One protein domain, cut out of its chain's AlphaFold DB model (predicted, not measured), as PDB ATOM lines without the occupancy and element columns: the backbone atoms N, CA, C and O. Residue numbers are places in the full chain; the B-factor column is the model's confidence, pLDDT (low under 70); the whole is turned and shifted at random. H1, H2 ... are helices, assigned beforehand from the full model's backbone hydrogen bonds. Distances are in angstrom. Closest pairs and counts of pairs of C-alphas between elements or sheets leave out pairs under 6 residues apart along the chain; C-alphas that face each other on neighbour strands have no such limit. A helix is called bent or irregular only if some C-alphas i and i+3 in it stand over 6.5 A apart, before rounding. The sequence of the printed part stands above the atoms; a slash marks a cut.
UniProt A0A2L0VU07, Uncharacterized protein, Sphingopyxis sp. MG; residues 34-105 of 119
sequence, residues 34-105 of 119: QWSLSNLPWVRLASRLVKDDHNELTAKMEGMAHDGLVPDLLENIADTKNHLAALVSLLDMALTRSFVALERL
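AT A GLANCE: This is residues 34 to 105 of the 119 residues of an uncharacterized protein of Sphingopyxis sp. MG (UniProt A0A2L0VU07). One long, straight helix, H3, makes the length of the domain; near its beginning H1 crosses it steeply, and H2 joins the end of H1 to the start of H3, closing a triangle of helices. From residue 85 to residue 105 the chain sticks out of this body as a bare arm, of which 85 to 104 belong to H3. The printed part has 72 residues with three named helices, in the order H1, H2, H3, and no named strand; its class is all helix. The whole is extended, with a radius of gyration of the C-alphas of 18.1 A and spans of 61 by 25 by 16 A.

IN THESE COORDINATES: Find C-alpha 70 at (148.621, 155.828, 125.356); from there H3, residues 70 to 104, runs 51.6 A to C-alpha 104 at (150.635, 105.959, 138.295). Go back to C-alpha 34 at (134.187, 138.274, 133.005), where H1, residues 34 to 51, begins and runs 27.2 A. H1 is irregular: C-alphas 38 and 41 are 7.1 A apart, and its line is a rough one. H2, residues 54 to 66, measures 18.1 A.

HOW THE PARTS SIT: Look first at Trp 42 and Ile 77, the closest C-alphas of H1 and H3, 5.5 A apart. These helices touch, H1 with residues 39 to 46 alone and H3 with residues 76 to 80 alone, at a steep tilt of 67 degrees, opposite ways. H2 is close to H3 but not clearly touching; the closest C-alphas are those of Met 64 and Val 70, 5.8 A apart, and the steep tilt is 65 degrees. H2 is also close to H1 but not clearly touching, with the C-alphas of Leu 49 and Leu 57 closest at 6.6 A and a steep tilt of 50 degrees. In H2 and H3 every O i to N i+4 pair is within hydrogen-bond range; in H1, 12 of 14 are.

THE WHOLE: The C-alphas of His 66 and Leu 105 are the two farthest apart, 61.3 A. The printed part has no cut, and both links are tight. The mean pLDDT of the printed part is 93.8, and no printed residue is under 70.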
ATOM      1  N   GLN A  34     133.480 137.142 132.392       93.38
ATOM      2  CA  GLN A  34     134.187 138.274 133.005       93.38
ATOM      3  C   GLN A  34     135.615 138.418 132.479       93.38
ATOM      4  O   GLN A  34     136.059 139.529 132.175       93.38
ATOM      5  N   TRP A  35     136.333 137.299 132.354       93.69
ATOM      6  CA  TRP A  35     137.699 137.321 131.856       93.69
ATOM      7  C   TRP A  35     137.744 137.750 130.387       93.69
ATOM      8  O   TRP A  35     138.516 138.637 130.026       93.69
ATOM      9  N   SER A  36     136.890 137.161 129.544       94.00
ATOM     10  CA  SER A  36     136.882 137.443 128.106       94.00
ATOM     11  C   SER A  36     136.481 138.882 127.787       94.00
ATOM     12  O   SER A  36     137.156 139.524 126.979       94.00
ATOM     13  N   LEU A  37     135.455 139.420 128.454       95.31
ATOM     14  CA  LEU A  37     135.018 140.807 128.274       95.31
ATOM     15  C   LEU A  37     136.106 141.813 128.667       95.31
ATOM     16  O   LEU A  37     136.262 142.828 127.993       95.31
ATOM     17  N   SER A  38     136.882 141.511 129.712       93.31
ATOM     18  CA  SER A  38     137.940 142.400 130.207       93.31
ATOM     19  C   SER A  38     139.228 142.339 129.374       93.31
ATOM     20  O   SER A  38     139.917 143.346 129.260       93.31
ATOM     21  N   ASN A  39     139.563 141.182 128.782       95.50
ATOM     22  CA  ASN A  39     140.895 140.938 128.205       95.50
ATOM     23  C   ASN A  39     140.918 140.819 126.667       95.50
ATOM     24  O   ASN A  39     141.870 141.265 126.022       95.50
ATOM     25  N   LEU A  40     139.885 140.249 126.030       96.00
ATOM     26  CA  LEU A  40     139.882 140.057 124.569       96.00
ATOM     27  C   LEU A  40     139.956 141.358 123.747       96.00
ATOM     28  O   LEU A  40     140.590 141.330 122.684       96.00
ATOM     29  N   PRO A  41     139.364 142.495 124.172       96.81
ATOM     30  CA  PRO A  41     139.521 143.755 123.446       96.81
ATOM     31  C   PRO A  41     140.989 144.163 123.266       96.81
ATOM     32  O   PRO A  41     141.371 144.597 122.177       96.81
ATOM     33  N   TRP A  42     141.828 143.942 124.281       96.88
ATOM     34  CA  TRP A  42     143.253 144.280 124.256       96.88
ATOM     35  C   TRP A  42     144.055 143.342 123.360       96.88
ATOM     36  O   TRP A  42     144.907 143.802 122.602       96.88
ATOM     37  N   VAL A  43     143.716 142.048 123.338       96.50
ATOM     38  CA  VAL A  43     144.284 141.092 122.368       96.50
ATOM     39  C   VAL A  43     143.951 141.516 120.937       96.50
ATOM     40  O   VAL A  43     144.818 141.538 120.059       96.50
ATOM     41  N   ARG A  44     142.696 141.911 120.688       95.56
ATOM     42  CA  ARG A  44     142.265 142.399 119.374       95.56
ATOM     43  C   ARG A  44     143.000 143.679 118.984       95.56
ATOM     44  O   ARG A  44     143.406 143.805 117.829       95.56
ATOM     45  N   LEU A  45     143.171 144.616 119.911       94.00
ATOM     46  CA  LEU A  45     143.920 145.845 119.668       94.00
ATOM     47  C   LEU A  45     145.386 145.547 119.345       94.00
ATOM     48  O   LEU A  45     145.862 145.986 118.302       94.00
ATOM     49  N   ALA A  46     146.060 144.722 120.148       94.94
ATOM     50  CA  ALA A  46     147.438 144.300 119.898       94.94
ATOM     51  C   ALA A  46     147.603 143.670 118.503       94.94
ATOM     52  O   ALA A  46     148.542 144.002 117.784       94.94
ATOM     53  N   SER A  47     146.643 142.843 118.063       95.19
ATOM     54  CA  SER A  47     146.665 142.250 116.716       95.19
ATOM     55  C   SER A  47     146.625 143.292 115.590       95.19
ATOM     56  O   SER A  47     147.209 143.082 114.529       95.19
ATOM     57  N   ARG A  48     145.950 144.428 115.816       92.75
ATOM     58  CA  ARG A  48     145.890 145.541 114.860       92.75
ATOM     59  C   ARG A  48     147.190 146.334 114.860       92.75
ATOM     60  O   ARG A  48     147.712 146.586 113.785       92.75
ATOM     61  N   LEU A  49     147.735 146.639 116.040       93.56
ATOM     62  CA  LEU A  49     149.000 147.371 116.167       93.56
ATOM     63  C   LEU A  49     150.161 146.640 115.478       93.56
ATOM     64  O   LEU A  49     150.996 147.279 114.858       93.56
ATOM     65  N   VAL A  50     150.193 145.304 115.545       94.25
ATOM     66  CA  VAL A  50     151.220 144.483 114.871       94.25
ATOM     67  C   VAL A  50     151.042 144.445 113.348       94.25
ATOM     68  O   VAL A  50     151.998 144.183 112.622       94.25
ATOM     69  N   LYS A  51     149.822 144.670 112.849       94.94
ATOM     70  CA  LYS A  51     149.523 144.656 111.412       94.94
ATOM     71  C   LYS A  51     149.915 145.964 110.720       94.94
ATOM     72  O   LYS A  51     150.213 145.937 109.528       94.94
ATOM     73  N   ASP A  52     149.849 147.072 111.445       93.56
ATOM     74  CA  ASP A  52     150.147 148.399 110.921       93.56
ATOM     75  C   ASP A  52     151.643 148.531 110.601       93.56
ATOM     76  O   ASP A  52     152.498 148.040 111.344       93.56
ATOM     77  N   ASP A  53     151.974 149.204 109.496       94.94
ATOM     78  CA  ASP A  53     153.370 149.548 109.227       94.94
ATOM     79  C   ASP A  53     153.868 150.649 110.178       94.94
ATOM     80  O   ASP A  53     153.108 151.255 110.937       94.94
ATOM     81  N   HIS A  54     155.175 150.914 110.155       94.00
ATOM     82  CA  HIS A  54     155.786 151.858 111.088       94.00
ATOM     83  C   HIS A  54     155.192 153.275 111.003       94.00
ATOM     84  O   HIS A  54     155.028 153.928 112.033       94.00
ATOM     85  N   ASN A  55     154.844 153.750 109.804       95.94
ATOM     86  CA  ASN A  55     154.320 155.101 109.611       95.94
ATOM     87  C   ASN A  55     152.854 155.182 110.048       95.94
ATOM     88  O   ASN A  55     152.468 156.121 110.742       95.94
ATOM     89  N   GLU A  56     152.050 154.182 109.684       95.81
ATOM     90  CA  GLU A  56     150.650 154.085 110.095       95.81
ATOM     91  C   GLU A  56     150.513 153.970 111.616       95.81
ATOM     92  O   GLU A  56     149.683 154.655 112.221       95.81
ATOM     93  N   LEU A  57     151.342 153.128 112.237       95.75
ATOM     94  CA  LEU A  57     151.371 152.964 113.683       95.75
ATOM     95  C   LEU A  57     151.797 154.264 114.368       95.75
ATOM     96  O   LEU A  57     151.153 154.671 115.330       95.75
ATOM     97  N   THR A  58     152.827 154.944 113.857       96.56
ATOM     98  CA  THR A  58     153.294 156.221 114.418       96.56
ATOM     99  C   THR A  58     152.190 157.275 114.385       96.56
ATOM    100  O   THR A  58     151.879 157.842 115.426       96.56
ATOM    101  N   ALA A  59     151.514 157.464 113.248       96.06
ATOM    102  CA  ALA A  59     150.421 158.433 113.134       96.06
ATOM    103  C   ALA A  59     149.248 158.123 114.087       96.06
ATOM    104  O   ALA A  59     148.679 159.020 114.710       96.06
ATOM    105  N   LYS A  60     148.894 156.840 114.246       93.94
ATOM    106  CA  LYS A  60     147.863 156.403 115.204       93.94
ATOM    107  C   LYS A  60     148.288 156.659 116.649       93.94
ATOM    108  O   LYS A  60     147.485 157.143 117.445       93.94
ATOM    109  N   MET A  61     149.537 156.340 116.987       95.00
ATOM    110  CA  MET A  61     150.094 156.554 118.322       95.00
ATOM    111  C   MET A  61     150.218 158.040 118.655       95.00
ATOM    112  O   MET A  61     149.943 158.407 119.790       95.00
ATOM    113  N   GLU A  62     150.553 158.900 117.692       96.69
ATOM    114  CA  GLU A  62     150.555 160.357 117.867       96.69
ATOM    115  C   GLU A  62     149.158 160.886 118.208       96.69
ATOM    116  O   GLU A  62     149.013 161.637 119.174       96.69
ATOM    117  N   GLY A  63     148.124 160.451 117.477       95.44
ATOM    118  CA  GLY A  63     146.737 160.811 117.785       95.44
ATOM    119  C   GLY A  63     146.318 160.355 119.184       95.44
ATOM    120  O   GLY A  63     145.847 161.152 119.988       95.44
ATOM    121  N   MET A  64     146.586 159.092 119.527       94.94
ATOM    122  CA  MET A  64     146.284 158.561 120.862       94.94
ATOM    123  C   MET A  64     147.091 159.247 121.973       94.94
ATOM    124  O   MET A  64     146.595 159.386 123.090       94.94
ATOM    125  N   ALA A  65     148.330 159.661 121.697       96.81
ATOM    126  CA  ALA A  65     149.162 160.383 122.653       96.81
ATOM    127  C   ALA A  65     148.615 161.791 122.897       96.81
ATOM    128  O   ALA A  65     148.580 162.235 124.043       96.81
ATOM    129  N   HIS A  66     148.152 162.466 121.842       97.00
ATOM    130  CA  HIS A  66     147.482 163.759 121.948       97.00
ATOM    131  C   HIS A  66     146.213 163.676 122.806       97.00
ATOM    132  O   HIS A  66     145.990 164.540 123.652       97.00
ATOM    133  N   ASP A  67     145.446 162.596 122.651       96.69
ATOM    134  CA  ASP A  67     144.230 162.334 123.426       96.69
ATOM    135  C   ASP A  67     144.515 161.810 124.851       96.69
ATOM    136  O   ASP A  67     143.590 161.606 125.636       96.69
ATOM    137  N   GLY A  68     145.786 161.579 125.206       96.31
ATOM    138  CA  GLY A  68     146.195 161.088 126.527       96.31
ATOM    139  C   GLY A  68     145.892 159.608 126.791       96.31
ATOM    140  O   GLY A  68     145.926 159.182 127.940       96.31
ATOM    141  N   LEU A  69     145.616 158.811 125.754       94.88
ATOM    142  CA  LEU A  69     145.148 157.420 125.869       94.88
ATOM    143  C   LEU A  69     146.276 156.377 125.904       94.88
ATOM    144  O   LEU A  69     146.042 155.214 126.230       94.88
ATOM    145  N   VAL A  70     147.495 156.765 125.522       94.75
ATOM    146  CA  VAL A  70     148.621 155.828 125.356       94.75
ATOM    147  C   VAL A  70     149.010 155.095 126.647       94.75
ATOM    148  O   VAL A  70     149.216 153.885 126.555       94.75
ATOM    149  N   PRO A  71     149.115 155.746 127.825       95.62
ATOM    150  CA  PRO A  71     149.471 155.047 129.060       95.62
ATOM    151  C   PRO A  71     148.495 153.913 129.391       95.62
ATOM    152  O   PRO A  71     148.920 152.760 129.466       95.62
ATOM    153  N   ASP A  72     147.197 154.220 129.458       94.44
ATOM    154  CA  ASP A  72     146.142 153.248 129.757       94.44
ATOM    155  C   ASP A  72     146.128 152.107 128.734       94.44
ATOM    156  O   ASP A  72     146.006 150.935 129.087       94.44
ATOM    157  N   LEU A  73     146.282 152.427 127.446       94.56
ATOM    158  CA  LEU A  73     146.335 151.428 126.380       94.56
ATOM    159  C   LEU A  73     147.492 150.443 126.581       94.56
ATOM    160  O   LEU A  73     147.296 149.232 126.459       94.56
ATOM    161  N   LEU A  74     148.699 150.946 126.855       95.44
ATOM    162  CA  LEU A  74     149.888 150.107 127.003       95.44
ATOM    163  C   LEU A  74     149.847 149.283 128.292       95.44
ATOM    164  O   LEU A  74     150.224 148.111 128.261       95.44
ATOM    165  N   GLU A  75     149.359 149.865 129.388       96.94
ATOM    166  CA  GLU A  75     149.166 149.173 130.666       96.94
ATOM    167  C   GLU A  75     148.185 148.008 130.510       96.94
ATOM    168  O   GLU A  75     148.536 146.864 130.791       96.94
ATOM    169  N   ASN A  76     147.010 148.247 129.925       96.31
ATOM    170  CA  ASN A  76     146.013 147.193 129.745       96.31
ATOM    171  C   ASN A  76     146.483 146.065 128.805       96.31
ATOM    172  O   ASN A  76     146.156 144.892 129.015       96.31
ATOM    173  N   ILE A  77     147.267 146.384 127.767       96.88
ATOM    174  CA  ILE A  77     147.893 145.359 126.915       96.88
ATOM    175  C   ILE A  77     148.923 144.547 127.715       96.88
ATOM    176  O   ILE A  77     148.967 143.319 127.584       96.88
ATOM    177  N   ALA A  78     149.745 145.200 128.542       96.56
ATOM    178  CA  ALA A  78     150.739 144.532 129.378       96.56
ATOM    179  C   ALA A  78     150.085 143.621 130.431       96.56
ATOM    180  O   ALA A  78     150.493 142.466 130.580       96.56
ATOM    181  N   ASP A  79     149.030 144.087 131.087       95.25
ATOM    182  CA  ASP A  79     148.272 143.304 132.060       95.25
ATOM    183  C   ASP A  79     147.593 142.104 131.407       95.25
ATOM    184  O   ASP A  79     147.728 140.972 131.880       95.25
ATOM    185  N   THR A  80     146.961 142.305 130.247       96.31
ATOM    186  CA  THR A  80     146.373 141.210 129.461       96.31
ATOM    187  C   THR A  80     147.422 140.152 129.106       96.31
ATOM    188  O   THR A  80     147.167 138.950 129.214       96.31
ATOM    189  N   LYS A  81     148.634 140.573 128.717       96.31
ATOM    190  CA  LYS A  81     149.755 139.659 128.454       96.31
ATOM    191  C   LYS A  81     150.130 138.858 129.706       96.31
ATOM    192  O   LYS A  81     150.338 137.650 129.601       96.31
ATOM    193  N   ASN A  82     150.209 139.498 130.871       94.19
ATOM    194  CA  ASN A  82     150.523 138.820 132.130       94.19
ATOM    195  C   ASN A  82     149.439 137.796 132.502       94.19
ATOM    196  O   ASN A  82     149.761 136.670 132.881       94.19
ATOM    197  N   HIS A  83     148.161 138.138 132.310       93.06
ATOM    198  CA  HIS A  83     147.046 137.209 132.500       93.06
ATOM    199  C   HIS A  83     147.128 135.993 131.569       93.06
ATOM    200  O   HIS A  83     146.944 134.863 132.020       93.06
ATOM    201  N   LEU A  84     147.439 136.199 130.286       94.56
ATOM    202  CA  LEU A  84     147.629 135.104 129.330       94.56
ATOM    203  C   LEU A  84     148.801 134.196 129.722       94.56
ATOM    204  O   LEU A  84     148.676 132.976 129.643       94.56
ATOM    205  N   ALA A  85     149.916 134.763 130.189       93.25
ATOM    206  CA  ALA A  85     151.054 133.980 130.668       93.25
ATOM    207  C   ALA A  85     150.684 133.124 131.891       93.25
ATOM    208  O   ALA A  85     151.016 131.941 131.934       93.25
ATOM    209  N   ALA A  86     149.936 133.688 132.845       89.69
ATOM    210  CA  ALA A  86     149.445 132.947 134.004       89.69
ATOM    211  C   ALA A  86     148.513 131.788 133.604       89.69
ATOM    212  O   ALA A  86     148.612 130.699 134.170       89.69
ATOM    213  N   LEU A  87     147.650 131.989 132.600       91.56
ATOM    214  CA  LEU A  87     146.800 130.926 132.051       91.56
ATOM    215  C   LEU A  87     147.615 129.797 131.413       91.56
ATOM    216  O   LEU A  87     147.308 128.631 131.644       91.56
ATOM    217  N   VAL A  88     148.663 130.123 130.652       93.88
ATOM    218  CA  VAL A  88     149.571 129.113 130.085       93.88
ATOM    219  C   VAL A  88     150.230 128.303 131.200       93.88
ATOM    220  O   VAL A  88     150.151 127.079 131.184       93.88
ATOM    221  N   SER A  89     150.779 128.963 132.225       90.06
ATOM    222  CA  SER A  89     151.388 128.265 133.365       90.06
ATOM    223  C   SER A  89     150.398 127.364 134.111       90.06
ATOM    224  O   SER A  89     150.758 126.263 134.526       90.06
ATOM    225  N   LEU A  90     149.141 127.795 134.256       89.50
ATOM    226  CA  LEU A  90     148.089 126.976 134.856       89.50
ATOM    227  C   LEU A  90     147.825 125.703 134.037       89.50
ATOM    228  O   LEU A  90     147.702 124.620 134.613       89.50
ATOM    229  N   LEU A  91     147.763 125.822 132.708       92.94
ATOM    230  CA  LEU A  91     147.588 124.680 131.808       92.94
ATOM    231  C   LEU A  91     148.786 123.727 131.865       92.94
ATOM    232  O   LEU A  91     148.584 122.520 131.986       92.94
ATOM    233  N   ASP A  92     150.013 124.246 131.865       91.88
ATOM    234  CA  ASP A  92     151.232 123.436 131.975       91.88
ATOM    235  C   ASP A  92     151.272 122.647 133.291       91.88
ATOM    236  O   ASP A  92     151.584 121.451 133.314       91.88
ATOM    237  N   MET A  93     150.895 123.290 134.401       89.19
ATOM    238  CA  MET A  93     150.762 122.628 135.699       89.19
ATOM    239  C   MET A  93     149.684 121.541 135.673       89.19
ATOM    240  O   MET A  93     149.914 120.438 136.176       89.19
ATOM    241  N   ALA A  94     148.516 121.826 135.092       90.12
ATOM    242  CA  ALA A  94     147.428 120.859 134.980       90.12
ATOM    243  C   ALA A  94     147.836 119.641 134.133       90.12
ATOM    244  O   ALA A  94     147.593 118.502 134.542       90.12
ATOM    245  N   LEU A  95     148.514 119.861 133.003       91.31
ATOM    246  CA  LEU A  95     149.050 118.805 132.141       91.31
ATOM    247  C   LEU A  95     150.095 117.965 132.874       91.31
ATOM    248  O   LEU A  95     149.970 116.744 132.922       91.31
ATOM    249  N   THR A  96     151.069 118.607 133.519       89.06
ATOM    250  CA  THR A  96     152.119 117.918 134.287       89.06
ATOM    251  C   THR A  96     151.513 117.012 135.356       89.06
ATOM    252  O   THR A  96     151.855 115.834 135.451       89.06
ATOM    253  N   ARG A  97     150.554 117.527 136.138       87.69
ATOM    254  CA  ARG A  97     149.860 116.732 137.163       87.69
ATOM    255  C   ARG A  97     149.059 115.581 136.556       87.69
ATOM    256  O   ARG A  97     149.025 114.501 137.142       87.69
ATOM    257  N   SER A  98     148.442 115.801 135.397       89.88
ATOM    258  CA  SER A  98     147.687 114.769 134.681       89.88
ATOM    259  C   SER A  98     148.599 113.647 134.185       89.88
ATOM    260  O   SER A  98     148.277 112.481 134.387       89.88
ATOM    261  N   PHE A  99     149.768 113.970 133.623       89.00
ATOM    262  CA  PHE A  99     150.742 112.963 133.195       89.00
ATOM    263  C   PHE A  99     151.263 112.133 134.365       89.00
ATOM    264  O   PHE A  99     151.230 110.908 134.295       89.00
ATOM    265  N   VAL A 100     151.618 112.769 135.485       87.88
ATOM    266  CA  VAL A 100     152.028 112.044 136.700       87.88
ATOM    267  C   VAL A 100     150.917 111.114 137.203       87.88
ATOM    268  O   VAL A 100     151.190 110.006 137.666       87.88
ATOM    269  N   ALA A 101     149.652 111.541 137.138       89.38
ATOM    270  CA  ALA A 101     148.527 110.694 137.523       89.38
ATOM    271  C   ALA A 101     148.348 109.501 136.567       89.38
ATOM    272  O   ALA A 101     148.137 108.383 137.031       89.38
ATOM    273  N   LEU A 102     148.472 109.720 135.255       90.44
ATOM    274  CA  LEU A 102     148.375 108.670 134.239       90.44
ATOM    275  C   LEU A 102     149.505 107.636 134.360       90.44
ATOM    276  O   LEU A 102     149.225 106.441 134.327       90.44
ATOM    277  N   GLU A 103     150.741 108.075 134.601       88.38
ATOM    278  CA  GLU A 103     151.882 107.182 134.852       88.38
ATOM    279  C   GLU A 103     151.628 106.255 136.047       88.38
ATOM    280  O   GLU A 103     151.915 105.059 135.995       88.38
ATOM    281  N   ARG A 104     151.010 106.769 137.119       86.88
ATOM    282  CA  ARG A 104     150.635 105.959 138.295       86.88
ATOM    283  C   ARG A 104     149.542 104.939 138.016       86.88
ATOM    284  O   ARG A 104     149.462 103.938 138.722       86.88
ATOM    285  N   LEU A 105     148.700 105.199 137.022       90.62
ATOM    286  CA  LEU A 105     147.693 104.252 136.545       90.62
ATOM    287  C   LEU A 105     148.284 103.221 135.568       90.62
ATOM    288  O   LEU A 105     147.566 102.327 135.130       90.62
TER     289      LEU A 105